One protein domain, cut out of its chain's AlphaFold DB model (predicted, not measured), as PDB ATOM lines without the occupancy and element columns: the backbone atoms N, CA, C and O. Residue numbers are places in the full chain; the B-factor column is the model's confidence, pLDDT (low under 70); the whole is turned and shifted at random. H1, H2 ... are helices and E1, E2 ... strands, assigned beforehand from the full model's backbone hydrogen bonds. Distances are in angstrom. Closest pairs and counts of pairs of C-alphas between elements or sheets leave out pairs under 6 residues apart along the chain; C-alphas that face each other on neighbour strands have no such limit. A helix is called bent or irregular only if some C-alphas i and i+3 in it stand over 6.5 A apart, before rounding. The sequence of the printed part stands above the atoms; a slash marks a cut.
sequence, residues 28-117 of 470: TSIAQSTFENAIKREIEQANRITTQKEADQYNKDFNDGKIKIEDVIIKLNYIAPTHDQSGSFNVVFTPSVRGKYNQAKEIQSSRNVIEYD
ATOM      1  N   THR A  28     -37.922 -25.686 -38.313       59.09
ATOM      2  CA  THR A  28     -37.216 -26.394 -37.243       59.09
ATOM      3  C   THR A  28     -37.664 -25.979 -35.833       59.09
ATOM      4  O   THR A  28     -37.743 -26.837 -34.963       59.09
ATOM      5  N   SER A  29     -37.988 -24.704 -35.572       67.88
ATOM      6  CA  SER A  29     -38.336 -24.234 -34.214       67.88
ATOM      7  C   SER A  29     -39.753 -24.629 -33.774       67.88
ATOM      8  O   SER A  29     -39.948 -25.014 -32.623       67.88
ATOM      9  N   ILE A  30     -40.720 -24.625 -34.701       81.00
ATOM     10  CA  ILE A  30     -42.120 -25.002 -34.434       81.00
ATOM     11  C   ILE A  30     -42.244 -26.521 -34.267       81.00
ATOM     12  O   ILE A  30     -42.919 -27.002 -33.348       81.00
ATOM     13  N   ALA A  31     -41.567 -27.295 -35.125       83.62
ATOM     14  CA  ALA A  31     -41.504 -28.749 -34.993       83.62
ATOM     15  C   ALA A  31     -40.859 -29.155 -33.657       83.62
ATOM     16  O   ALA A  31     -41.397 -30.013 -32.957       83.62
ATOM     17  N   GLN A  32     -39.772 -28.477 -33.264       88.81
ATOM     18  CA  GLN A  32     -39.079 -28.699 -31.995       88.81
ATOM     19  C   GLN A  32     -39.973 -28.413 -30.779       88.81
ATOM     20  O   GLN A  32     -40.115 -29.276 -29.918       88.81
ATOM     21  N   SER A  33     -40.650 -27.260 -30.722       89.12
ATOM     22  CA  SER A  33     -41.528 -26.929 -29.587       89.12
ATOM     23  C   SER A  33     -42.739 -27.861 -29.477       89.12
ATOM     24  O   SER A  33     -43.212 -28.168 -28.384       89.12
ATOM     25  N   THR A  34     -43.265 -28.330 -30.614       90.69
ATOM     26  CA  THR A  34     -44.390 -29.278 -30.623       90.69
ATOM     27  C   THR A  34     -43.937 -30.661 -30.150       90.69
ATOM     28  O   THR A  34     -44.658 -31.309 -29.393       90.69
ATOM     29  N   PHE A  35     -42.735 -31.084 -30.547       93.88
ATOM     30  CA  PHE A  35     -42.112 -32.318 -30.077       93.88
ATOM     31  C   PHE A  35     -41.844 -32.284 -28.564       93.88
ATOM     32  O   PHE A  35     -42.258 -33.199 -27.856       93.88
ATOM     33  N   GLU A  36     -41.261 -31.197 -28.050       93.25
ATOM     34  CA  GLU A  36     -41.026 -30.988 -26.612       93.25
ATOM     35  C   GLU A  36     -42.315 -31.089 -25.793       93.25
ATOM     36  O   GLU A  36     -42.354 -31.773 -24.771       93.25
ATOM     37  N   ASN A  37     -43.401 -30.472 -26.266       92.94
ATOM     38  CA  ASN A  37     -44.701 -30.555 -25.605       92.94
ATOM     39  C   ASN A  37     -45.297 -31.969 -25.640       92.94
ATOM     40  O   ASN A  37     -45.899 -32.390 -24.653       92.94
ATOM     41  N   ALA A  38     -45.120 -32.704 -26.743       92.62
ATOM     42  CA  ALA A  38     -45.617 -34.073 -26.879       92.62
ATOM     43  C   ALA A  38     -44.924 -35.042 -25.907       92.62
ATOM     44  O   ALA A  38     -45.576 -35.933 -25.367       92.62
ATOM     45  N   ILE A  39     -43.626 -34.843 -25.643       95.44
ATOM     46  CA  ILE A  39     -42.848 -35.702 -24.739       95.44
ATOM     47  C   ILE A  39     -42.787 -35.194 -23.295       95.44
ATOM     48  O   ILE A  39     -42.312 -35.922 -22.426       95.44
ATOM     49  N   LYS A  40     -43.259 -33.970 -23.017       94.19
ATOM     50  CA  LYS A  40     -43.061 -33.257 -21.741       94.19
ATOM     51  C   LYS A  40     -43.360 -34.102 -20.503       94.19
ATOM     52  O   LYS A  40     -42.569 -34.135 -19.565       94.19
ATOM     53  N   ARG A  41     -44.495 -34.800 -20.501       93.81
ATOM     54  CA  ARG A  41     -44.894 -35.637 -19.363       93.81
ATOM     55  C   ARG A  41     -43.923 -36.798 -19.145       93.81
ATOM     56  O   ARG A  41     -43.512 -37.035 -18.014       93.81
ATOM     57  N   GLU A  42     -43.554 -37.493 -20.217       94.44
ATOM     58  CA  GLU A  42     -42.682 -38.668 -20.139       94.44
ATOM     59  C   GLU A  42     -41.240 -38.286 -19.808       94.44
ATOM     60  O   GLU A  42     -40.601 -38.955 -19.001       94.44
ATOM     61  N   ILE A  43     -40.727 -37.177 -20.347       94.56
ATOM     62  CA  ILE A  43     -39.387 -36.704 -19.988       94.56
ATOM     63  C   ILE A  43     -39.328 -36.215 -18.535       94.56
ATOM     64  O   ILE A  43     -38.357 -36.499 -17.837       94.56
ATOM     65  N   GLU A  44     -40.369 -35.537 -18.038       93.56
ATOM     66  CA  GLU A  44     -40.463 -35.149 -16.625       93.56
ATOM     67  C   GLU A  44     -40.552 -36.372 -15.705       93.56
ATOM     68  O   GLU A  44     -39.915 -36.382 -14.652       93.56
ATOM     69  N   GLN A  45     -41.301 -37.408 -16.094       94.12
ATOM     70  CA  GLN A  45     -41.366 -38.669 -15.356       94.12
ATOM     71  C   GLN A  45     -40.007 -39.376 -15.346       94.12
ATOM     72  O   GLN A  45     -39.513 -39.705 -14.271       94.12
ATOM     73  N   ALA A  46     -39.372 -39.542 -16.509       93.50
ATOM     74  CA  ALA A  46     -38.057 -40.164 -16.633       93.50
ATOM     75  C   ALA A  46     -36.995 -39.440 -15.789       93.50
ATOM     76  O   ALA A  46     -36.209 -40.083 -15.099       93.50
ATOM     77  N   ASN A  47     -37.018 -38.103 -15.777       93.81
ATOM     78  CA  ASN A  47     -36.096 -37.285 -14.984       93.81
ATOM     79  C   ASN A  47     -36.277 -37.446 -13.470       93.81
ATOM     80  O   ASN A  47     -35.329 -37.201 -12.729       93.81
ATOM     81  N   ARG A  48     -37.464 -37.846 -13.001       92.94
ATOM     82  CA  ARG A  48     -37.756 -38.034 -11.571       92.94
ATOM     83  C   ARG A  48     -37.380 -39.413 -11.041       92.94
ATOM     84  O   ARG A  48     -37.390 -39.591  -9.831       92.94
ATOM     85  N   ILE A  49     -37.061 -40.371 -11.910       92.12
ATOM     86  CA  ILE A  49     -36.728 -41.737 -11.498       92.12
ATOM     87  C   ILE A  49     -35.348 -41.743 -10.851       92.12
ATOM     88  O   ILE A  49     -34.336 -41.628 -11.541       92.12
ATOM     89  N   THR A  50     -35.313 -41.884  -9.530       85.06
ATOM     90  CA  THR A  50     -34.063 -41.942  -8.754       85.06
ATOM     91  C   THR A  50     -33.882 -43.268  -8.027       85.06
ATOM     92  O   THR A  50     -32.795 -43.553  -7.537       85.06
ATOM     93  N   THR A  51     -34.928 -44.094  -7.951       85.19
ATOM     94  CA  THR A  51     -34.896 -45.374  -7.233       85.19
ATOM     95  C   THR A  51     -34.985 -46.569  -8.177       85.19
ATOM     96  O   THR A  51     -35.565 -46.488  -9.263       85.19
ATOM     97  N   GLN A  52     -34.445 -47.713  -7.743       86.94
ATOM     98  CA  GLN A  52     -34.526 -48.969  -8.494       86.94
ATOM     99  C   GLN A  52     -35.978 -49.378  -8.754       86.94
ATOM    100  O   GLN A  52     -36.336 -49.710  -9.879       86.94
ATOM    101  N   LYS A  53     -36.836 -49.268  -7.736       85.94
ATOM    102  CA  LYS A  53     -38.259 -49.608  -7.833       85.94
ATOM    103  C   LYS A  53     -38.987 -48.813  -8.921       85.94
ATOM    104  O   LYS A  53     -39.785 -49.377  -9.666       85.94
ATOM    105  N   GLU A  54     -38.734 -47.509  -9.011       90.31
ATOM    106  CA  GLU A  54     -39.342 -46.656 -10.037       90.31
ATOM    107  C   GLU A  54     -38.809 -46.983 -11.437       90.31
ATOM    108  O   GLU A  54     -39.585 -47.025 -12.392       90.31
ATOM    109  N   ALA A  55     -37.507 -47.267 -11.554       90.94
ATOM    110  CA  ALA A  55     -36.880 -47.657 -12.814       90.94
ATOM    111  C   ALA A  55     -37.405 -49.009 -13.329       90.94
ATOM    112  O   ALA A  55     -37.749 -49.127 -14.506       90.94
ATOM    113  N   ASP A  56     -37.542 -50.000 -12.443       87.56
ATOM    114  CA  ASP A  56     -38.104 -51.317 -12.757       87.56
ATOM    115  C   ASP A  56     -39.569 -51.211 -13.195       87.56
ATOM    116  O   ASP A  56     -39.974 -51.830 -14.185       87.56
ATOM    117  N   GLN A  57     -40.364 -50.384 -12.509       91.50
ATOM    118  CA  GLN A  57     -41.757 -50.145 -12.877       91.50
ATOM    119  C   GLN A  57     -41.872 -49.450 -14.243       91.50
ATOM    120  O   GLN A  57     -42.674 -49.877 -15.073       91.50
ATOM    121  N   TYR A  58     -41.041 -48.439 -14.520       94.06
ATOM    122  CA  TYR A  58     -41.016 -47.778 -15.827       94.06
ATOM    123  C   TYR A  58     -40.610 -48.750 -16.940       94.06
ATOM    124  O   TYR A  58     -41.244 -48.787 -17.992       94.06
ATOM    125  N   ASN A  59     -39.582 -49.574 -16.707       93.06
ATOM    126  CA  ASN A  59     -39.152 -50.602 -17.653       93.06
ATOM    127  C   ASN A  59     -40.281 -51.599 -17.952       93.06
ATOM    128  O   ASN A  59     -40.517 -51.948 -19.107       93.06
ATOM    129  N   LYS A  60     -41.032 -52.015 -16.929       90.12
ATOM    130  CA  LYS A  60     -42.210 -52.868 -17.106       90.12
ATOM    131  C   LYS A  60     -43.292 -52.186 -17.944       90.12
ATOM    132  O   LYS A  60     -43.745 -52.768 -18.920       90.12
ATOM    133  N   ASP A  61     -43.671 -50.952 -17.616       91.44
ATOM    134  CA  ASP A  61     -44.707 -50.219 -18.359       91.44
ATOM    135  C   ASP A  61     -44.293 -49.907 -19.809       91.44
ATOM    136  O   ASP A  61     -45.138 -49.892 -20.711       91.44
ATOM    137  N   PHE A  62     -42.993 -49.720 -20.049       92.38
ATOM    138  CA  PHE A  62     -42.412 -49.600 -21.384       92.38
ATOM    139  C   PHE A  62     -42.560 -50.906 -22.178       92.38
ATOM    140  O   PHE A  62     -43.101 -50.888 -23.284       92.38
ATOM    141  N   ASN A  63     -42.157 -52.043 -21.598       87.81
ATOM    142  CA  ASN A  63     -42.241 -53.361 -22.242       87.81
ATOM    143  C   ASN A  63     -43.690 -53.842 -22.435       87.81
ATOM    144  O   ASN A  63     -44.000 -54.469 -23.446       87.81
ATOM    145  N   ASP A  64     -44.598 -53.472 -21.528       89.69
ATOM    146  CA  ASP A  64     -46.046 -53.685 -21.653       89.69
ATOM    147  C   ASP A  64     -46.681 -52.780 -22.735       89.69
ATOM    148  O   ASP A  64     -47.875 -52.873 -23.026       89.69
ATOM    149  N   GLY A  65     -45.908 -51.864 -23.331       88.19
ATOM    150  CA  GLY A  65     -46.355 -50.976 -24.400       88.19
ATOM    151  C   GLY A  65     -47.309 -49.871 -23.946       88.19
ATOM    152  O   GLY A  65     -48.034 -49.335 -24.790       88.19
ATOM    153  N   LYS A  66     -47.324 -49.533 -22.650       92.00
ATOM    154  CA  LYS A  66     -48.131 -48.435 -22.085       92.00
ATOM    155  C   LYS A  66     -47.509 -47.068 -22.354       92.00
ATOM    156  O   LYS A  66     -48.231 -46.080 -22.448       92.00
ATOM    157  N   ILE A  67     -46.187 -47.016 -22.504       90.62
ATOM    158  CA  ILE A  67     -45.443 -45.792 -22.811       90.62
ATOM    159  C   ILE A  67     -45.279 -45.699 -24.326       90.62
ATOM    160  O   ILE A  67     -44.405 -46.335 -24.917       90.62
ATOM    161  N   LYS A  68     -46.161 -44.931 -24.965       91.62
ATOM    162  CA  LYS A  68     -46.150 -44.675 -26.409       91.62
ATOM    163  C   LYS A  68     -46.530 -43.229 -26.676       91.62
ATOM    164  O   LYS A  68     -47.493 -42.721 -26.109       91.62
ATOM    165  N   ILE A  69     -45.795 -42.596 -27.581       91.56
ATOM    166  CA  ILE A  69     -46.097 -41.264 -28.096       91.56
ATOM    167  C   ILE A  69     -46.138 -41.399 -29.616       91.56
ATOM    168  O   ILE A  69     -45.210 -41.937 -30.219       91.56
ATOM    169  N   GLU A  70     -47.239 -40.967 -30.224       91.38
ATOM    170  CA  GLU A  70     -47.421 -41.010 -31.676       91.38
ATOM    171  C   GLU A  70     -46.258 -40.303 -32.386       91.38
ATOM    172  O   GLU A  70     -45.799 -39.260 -31.927       91.38
ATOM    173  N   ASP A  71     -45.771 -40.876 -33.490       91.19
ATOM    174  CA  ASP A  71     -44.655 -40.344 -34.285       91.19
ATOM    175  C   ASP A  71     -43.312 -40.171 -33.548       91.19
ATOM    176  O   ASP A  71     -42.411 -39.498 -34.057       91.19
ATOM    177  N   VAL A  72     -43.120 -40.830 -32.400       92.25
ATOM    178  CA  VAL A  72     -41.870 -40.802 -31.625       92.25
ATOM    179  C   VAL A  72     -41.370 -42.219 -31.354       92.25
ATOM    180  O   VAL A  72     -42.082 -43.071 -30.829       92.25
ATOM    181  N   ILE A  73     -40.107 -42.462 -31.682       92.75
ATOM    182  CA  ILE A  73     -39.362 -43.662 -31.312       92.75
ATOM    183  C   ILE A  73     -38.766 -43.419 -29.924       92.75
ATOM    184  O   ILE A  73     -37.996 -42.481 -29.728       92.75
ATOM    185  N   ILE A  74     -39.122 -44.258 -28.955       92.69
ATOM    186  CA  ILE A  74     -38.646 -44.150 -27.573       92.69
ATOM    187  C   ILE A  74     -37.632 -45.264 -27.323       92.69
ATOM    188  O   ILE A  74     -37.933 -46.439 -27.527       92.69
ATOM    189  N   LYS A  75     -36.436 -44.902 -26.856       95.19
ATOM    190  CA  LYS A  75     -35.395 -45.845 -26.441       95.19
ATOM    191  C   LYS A  75     -35.134 -45.704 -24.945       95.19
ATOM    192  O   LYS A  75     -34.610 -44.685 -24.496       95.19
ATOM    193  N   LEU A  76     -35.460 -46.747 -24.188       94.31
ATOM    194  CA  LEU A  76     -35.108 -46.868 -22.778       94.31
ATOM    195  C   LEU A  76     -33.670 -47.389 -22.641       94.31
ATOM    196  O   LEU A  76     -33.347 -48.467 -23.133       94.31
ATOM    197  N   ASN A  77     -32.814 -46.634 -21.957       93.50
ATOM    198  CA  ASN A  77     -31.487 -47.080 -21.548       93.50
ATOM    199  C   ASN A  77     -31.514 -47.285 -20.031       93.50
ATOM    200  O   ASN A  77     -31.325 -46.344 -19.258       93.50
ATOM    201  N   TYR A  78     -31.789 -48.519 -19.617       92.62
ATOM    202  CA  TYR A  78     -31.826 -48.903 -18.213       92.62
ATOM    203  C   TYR A  78     -30.806 -50.005 -17.938       92.62
ATOM    204  O   TYR A  78     -30.838 -51.070 -18.552       92.62
ATOM    205  N   ILE A  79     -29.896 -49.724 -17.010       89.12
ATOM    206  CA  ILE A  79     -28.968 -50.688 -16.424       89.12
ATOM    207  C   ILE A  79     -29.381 -50.821 -14.964       89.12
ATOM    208  O   ILE A  79     -29.241 -49.859 -14.205       89.12
ATOM    209  N   ALA A  80     -29.911 -51.984 -14.588       85.38
ATOM    210  CA  ALA A  80     -30.302 -52.249 -13.210       85.38
ATOM    211  C   ALA A  80     -29.069 -52.215 -12.288       85.38
ATOM    212  O   ALA A  80     -28.013 -52.732 -12.671       85.38
ATOM    213  N   PRO A  81     -29.173 -51.612 -11.091       86.06
ATOM    214  CA  PRO A  81     -28.095 -51.665 -10.115       86.06
ATOM    215  C   PRO A  81     -27.849 -53.099  -9.639       86.06
ATOM    216  O   PRO A  81     -28.751 -53.934  -9.581       86.06
ATOM    217  N   THR A  82     -26.616 -53.358  -9.229       82.25
ATOM    218  CA  THR A  82     -26.229 -54.560  -8.486       82.25
ATOM    219  C   THR A  82     -25.640 -54.143  -7.143       82.25
ATOM    220  O   THR A  82     -25.335 -52.968  -6.942       82.25
ATOM    221  N   HIS A  83     -25.437 -55.093  -6.229       77.88
ATOM    222  CA  HIS A  83     -24.869 -54.787  -4.910       77.88
ATOM    223  C   HIS A  83     -23.520 -54.040  -4.955       77.88
ATOM    224  O   HIS A  83     -23.239 -53.251  -4.060       77.88
ATOM    225  N   ASP A  84     -22.719 -54.250  -6.008       80.69
ATOM    226  CA  ASP A  84     -21.390 -53.645  -6.163       80.69
ATOM    227  C   ASP A  84     -21.375 -52.431  -7.102       80.69
ATOM    228  O   ASP A  84     -20.366 -51.730  -7.196       80.69
ATOM    229  N   GLN A  85     -22.447 -52.202  -7.868       84.62
ATOM    230  CA  GLN A  85     -22.458 -51.209  -8.944       84.62
ATOM    231  C   GLN A  85     -23.805 -50.508  -9.038       84.62
ATOM    232  O   GLN A  85     -24.834 -51.145  -9.268       84.62
ATOM    233  N   SER A  86     -23.786 -49.179  -8.945       88.19
ATOM    234  CA  SER A  86     -24.961 -48.361  -9.227       88.19
ATOM    235  C   SER A  86     -25.429 -48.561 -10.668       88.19
ATOM    236  O   SER A  86     -24.634 -48.662 -11.605       88.19
ATOM    237  N   GLY A  87     -26.742 -48.590 -10.832       90.69
ATOM    238  CA  GLY A  87     -27.400 -48.635 -12.121       90.69
ATOM    239  C   GLY A  87     -27.454 -47.258 -12.768       90.69
ATOM    240  O   GLY A  87     -27.070 -46.238 -12.185       90.69
ATOM    241  N   SER A  88     -27.986 -47.212 -13.983       93.12
ATOM    242  CA  SER A  88     -28.284 -45.946 -14.645       93.12
ATOM    243  C   SER A  88     -29.579 -46.018 -15.424       93.12
ATOM    244  O   SER A  88     -29.870 -47.041 -16.041       93.12
ATOM    245  N   PHE A  89     -30.313 -44.914 -15.438       96.25
ATOM    246  CA  PHE A  89     -31.587 -44.797 -16.126       96.25
ATOM    247  C   PHE A  89     -31.628 -43.508 -16.949       96.25
ATOM    248  O   PHE A  89     -31.383 -42.420 -16.423       96.25
ATOM    249  N   ASN A  90     -31.948 -43.627 -18.237       96.12
ATOM    250  CA  ASN A  90     -32.348 -42.502 -19.077       96.12
ATOM    251  C   ASN A  90     -33.170 -42.963 -20.283       96.12
ATOM    252  O   ASN A  90     -33.048 -44.093 -20.757       96.12
ATOM    253  N   VAL A  91     -33.955 -42.049 -20.839       96.19
ATOM    254  CA  VAL A  91     -34.808 -42.292 -22.003       96.19
ATOM    255  C   VAL A  91     -34.415 -41.332 -23.117       96.19
ATOM    256  O   VAL A  91     -34.150 -40.156 -22.868       96.19
ATOM    257  N   VAL A  92     -34.341 -41.841 -24.344       95.94
ATOM    258  CA  VAL A  92     -34.118 -41.046 -25.557       95.94
ATOM    259  C   VAL A  92     -35.407 -41.043 -26.365       95.94
ATOM    260  O   VAL A  92     -35.974 -42.102 -26.639       95.94
ATOM    261  N   PHE A  93     -35.855 -39.853 -26.747       96.31
ATOM    262  CA  PHE A  93     -37.013 -39.636 -27.599       96.31
ATOM    263  C   PHE A  93     -36.522 -39.161 -28.966       96.31
ATOM    264  O   PHE A  93     -35.927 -38.087 -29.078       96.31
ATOM    265  N   THR A  94     -36.782 -39.949 -30.006       95.19
ATOM    266  CA  THR A  94     -36.349 -39.674 -31.378       95.19
ATOM    267  C   THR A  94     -37.574 -39.508 -32.282       95.19
ATOM    268  O   THR A  94     -38.372 -40.437 -32.398       95.19
ATOM    269  N   PRO A  95     -37.754 -38.360 -32.952       92.81
ATOM    270  CA  PRO A  95     -38.814 -38.188 -33.940       92.81
ATOM    271  C   PRO A  95     -38.765 -39.221 -35.072       92.81
ATOM    272  O   PRO A  95     -37.703 -39.515 -35.621       92.81
ATOM    273  N   SER A  96     -39.923 -39.739 -35.475       90.38
ATOM    274  CA  SER A  96     -40.025 -40.615 -36.645       90.38
ATOM    275  C   SER A  96     -39.755 -39.845 -37.942       90.38
ATOM    276  O   SER A  96     -40.323 -38.780 -38.174       90.38
ATOM    277  N   VAL A  97     -38.968 -40.433 -38.852       84.38
ATOM    278  CA  VAL A  97     -38.553 -39.814 -40.135       84.38
ATOM    279  C   VAL A  97     -39.743 -39.417 -41.029       84.38
ATOM    280  O   VAL A  97     -39.661 -38.467 -41.805       84.38
ATOM    281  N   ARG A  98     -40.866 -40.135 -40.917       84.94
ATOM    282  CA  ARG A  98     -42.112 -39.879 -41.665       84.94
ATOM    283  C   ARG A  98     -43.234 -39.286 -40.805       84.94
ATOM    284  O   ARG A  98     -44.355 -39.181 -41.287       84.94
ATOM    285  N   GLY A  99     -42.944 -38.957 -39.549       81.88
ATOM    286  CA  GLY A  99     -43.935 -38.502 -38.580       81.88
ATOM    287  C   GLY A  99     -44.053 -36.983 -38.499       81.88
ATOM    288  O   GLY A  99     -43.247 -36.240 -39.067       81.88
ATOM    289  N   LYS A 100     -45.031 -36.519 -37.720       87.69
ATOM    290  CA  LYS A 100     -45.337 -35.103 -37.465       87.69
ATOM    291  C   LYS A 100     -44.146 -34.268 -36.968       87.69
ATOM    292  O   LYS A 100     -44.134 -33.055 -37.158       87.69
ATOM    293  N   TYR A 101     -43.157 -34.896 -36.331       89.56
ATOM    294  CA  TYR A 101     -42.013 -34.229 -35.697       89.56
ATOM    295  C   TYR A 101     -40.695 -34.381 -36.471       89.56
ATOM    296  O   TYR A 101     -39.639 -34.113 -35.914       89.56
ATOM    297  N   ASN A 102     -40.717 -34.817 -37.733       85.56
ATOM    298  CA  ASN A 102     -39.519 -35.205 -38.497       85.56
ATOM    299  C   ASN A 102     -38.421 -34.127 -38.667       85.56
ATOM    300  O   ASN A 102     -37.317 -34.456 -39.096       85.56
ATOM    301  N   GLN A 103     -38.700 -32.862 -38.344       86.81
ATOM    302  CA  GLN A 103     -37.730 -31.758 -38.338       86.81
ATOM    303  C   GLN A 103     -37.180 -31.412 -36.941       86.81
ATOM    304  O   GLN A 103     -36.306 -30.551 -36.831       86.81
ATOM    305  N   ALA A 104     -37.690 -32.044 -35.881       88.94
ATOM    306  CA  ALA A 104     -37.201 -31.872 -34.518       88.94
ATOM    307  C   ALA A 104     -35.940 -32.717 -34.270       88.94
ATOM    308  O   ALA A 104     -35.705 -33.738 -34.922       88.94
ATOM    309  N   LYS A 105     -35.119 -32.285 -33.313       91.12
ATOM    310  CA  LYS A 105     -33.960 -33.044 -32.835       91.12
ATOM    311  C   LYS A 105     -34.378 -33.983 -31.715       91.12
ATOM    312  O   LYS A 105     -35.321 -33.699 -30.982       91.12
ATOM    313  N   GLU A 106     -33.647 -35.084 -31.573       94.44
ATOM    314  CA  GLU A 106     -33.826 -35.985 -30.439       94.44
ATOM    315  C   GLU A 106     -33.616 -35.261 -29.105       94.44
ATOM    316  O   GLU A 106     -32.814 -34.328 -28.999       94.44
ATOM    317  N   ILE A 107     -34.349 -35.701 -28.088       94.62
ATOM    318  CA  ILE A 107     -34.223 -35.193 -26.727       94.62
ATOM    319  C   ILE A 107     -33.979 -36.376 -25.804       94.62
ATOM    320  O   ILE A 107     -34.664 -37.397 -25.871       94.62
ATOM    321  N   GLN A 108     -33.003 -36.218 -24.920       95.75
ATOM    322  CA  GLN A 108     -32.657 -37.203 -23.912       95.75
ATOM    323  C   GLN A 108     -33.049 -36.689 -22.524       95.75
ATOM    324  O   GLN A 108     -32.839 -35.518 -22.207       95.75
ATOM    325  N   SER A 109     -33.596 -37.571 -21.688       95.50
ATOM    326  CA  SER A 109     -33.768 -37.301 -20.261       95.50
ATOM    327  C   SER A 109     -32.407 -37.173 -19.556       95.50
ATOM    328  O   SER A 109     -31.378 -37.656 -20.037       95.50
ATOM    329  N   SER A 110     -32.396 -36.587 -18.365       93.44
ATOM    330  CA  SER A 110     -31.266 -36.674 -17.446       93.44
ATOM    331  C   SER A 110     -30.847 -38.129 -17.249       93.44
ATOM    332  O   SER A 110     -31.680 -39.042 -17.232       93.44
ATOM    333  N   ARG A 111     -29.535 -38.341 -17.125       93.19
ATOM    334  CA  ARG A 111     -28.974 -39.638 -16.759       93.19
ATOM    335  C   ARG A 111     -28.968 -39.760 -15.246       93.19
ATOM    336  O   ARG A 111     -28.102 -39.191 -14.586       93.19
ATOM    337  N   ASN A 112     -29.918 -40.521 -14.729       91.81
ATOM    338  CA  ASN A 112     -30.059 -40.738 -13.300       91.81
ATOM    339  C   ASN A 112     -29.216 -41.941 -12.877       91.81
ATOM    340  O   ASN A 112     -29.186 -42.965 -13.564       91.81
ATOM    341  N   VAL A 113     -28.510 -41.797 -11.757       90.62
ATOM    342  CA  VAL A 113     -27.847 -42.911 -11.075       90.62
ATOM    343  C   VAL A 113     -28.895 -43.597 -10.213       90.62
ATOM    344  O   VAL A 113     -29.630 -42.923  -9.496       90.62
ATOM    345  N   ILE A 114     -28.976 -44.919 -10.313       89.81
ATOM    346  CA  ILE A 114     -29.952 -45.724  -9.581       89.81
ATOM    347  C   ILE A 114     -29.197 -46.543  -8.543       89.81
ATOM    348  O   ILE A 114     -28.320 -47.331  -8.894       89.81
ATOM    349  N   GLU A 115     -29.502 -46.342  -7.267       84.88
ATOM    350  CA  GLU A 115     -28.886 -47.105  -6.180       84.88
ATOM    351  C   GLU A 115     -29.577 -48.458  -5.990       84.88
ATOM    352  O   GLU A 115     -30.770 -48.610  -6.263       84.88
ATOM    353  N   TYR A 116     -28.803 -49.448  -5.544       83.94
ATOM    354  CA  TYR A 116     -29.301 -50.786  -5.249       83.94
ATOM    355  C   TYR A 116     -30.194 -50.756  -4.005       83.94
ATOM    356  O   TYR A 116     -29.743 -50.379  -2.923       83.94
ATOM    357  N   ASP A 117     -31.451 -51.174  -4.145       87.31
ATOM    358  CA  ASP A 117     -32.385 -51.237  -3.021       87.31
ATOM    359  C   ASP A 117     -32.160 -52.530  -2.225       87.31
ATOM    360  O   ASP A 117     -32.773 -53.575  -2.467       87.31
TER     361      ASP A 117
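AT A GLANCE: This is residues 28 to 117 of the 470 residues of an uncharacterized protein of Entomoplasma luminosum (UniProt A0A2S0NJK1). A narrow three-stranded sheet has helices over one face, making two layers: H2 lies slantwise over E1 and E2, and arm H1b of the bent helix H1 runs along E2. The 90 printed residues hold H1, H2, E1, E2 and E3 in that order, mixed class; E1-E2-E3 is a meander, each strand antiparallel to the one before. The whole is compact, radius of gyration of the C-alphas 14.0 A, spanning 44 by 24 by 18 A.

HOW THE PARTS SIT: Look at the hairpin of E1, residues 72 to 79, and E2, residues 87 to 95: N 75 and O 92 are 2.8 A apart, within hydrogen-bond range. E3, residues 112 to 114, is E2's other antiparallel neighbour and forms a hairpin with it, N 89 and O 112 at 2.9 A. H1, residues 28 to 48, was assigned as one helix by its hydrogen bonds but is bent, C-alphas 38 and 41 being 7.7 A apart; H1a, residues 28 to 38, only grazes the sheet. H1b, residues 41 to 48, touches E2, closest C-alphas Ala 46 and Val 91, 6.6 A. H2, residues 52 to 63, is on the same face, its height over the sheet 9.6 A; its closest C-alphas to E1 are Ala 55 and Tyr 78, 7.5 A. In H1a, H1b and H2 every O i to N i+4 pair is within range.

IN THESE COORDINATES: Find C-alpha 28 at (-37.216, -26.394, -37.243), where H1a begins; E2 runs 26.7 A, and E3 ends at C-alpha 114 (-29.952, -45.724, -9.581).

THE WHOLE: The printed part has no cut; the E2 to E3 link is long, and residues 28 to 29 have pLDDT under 70.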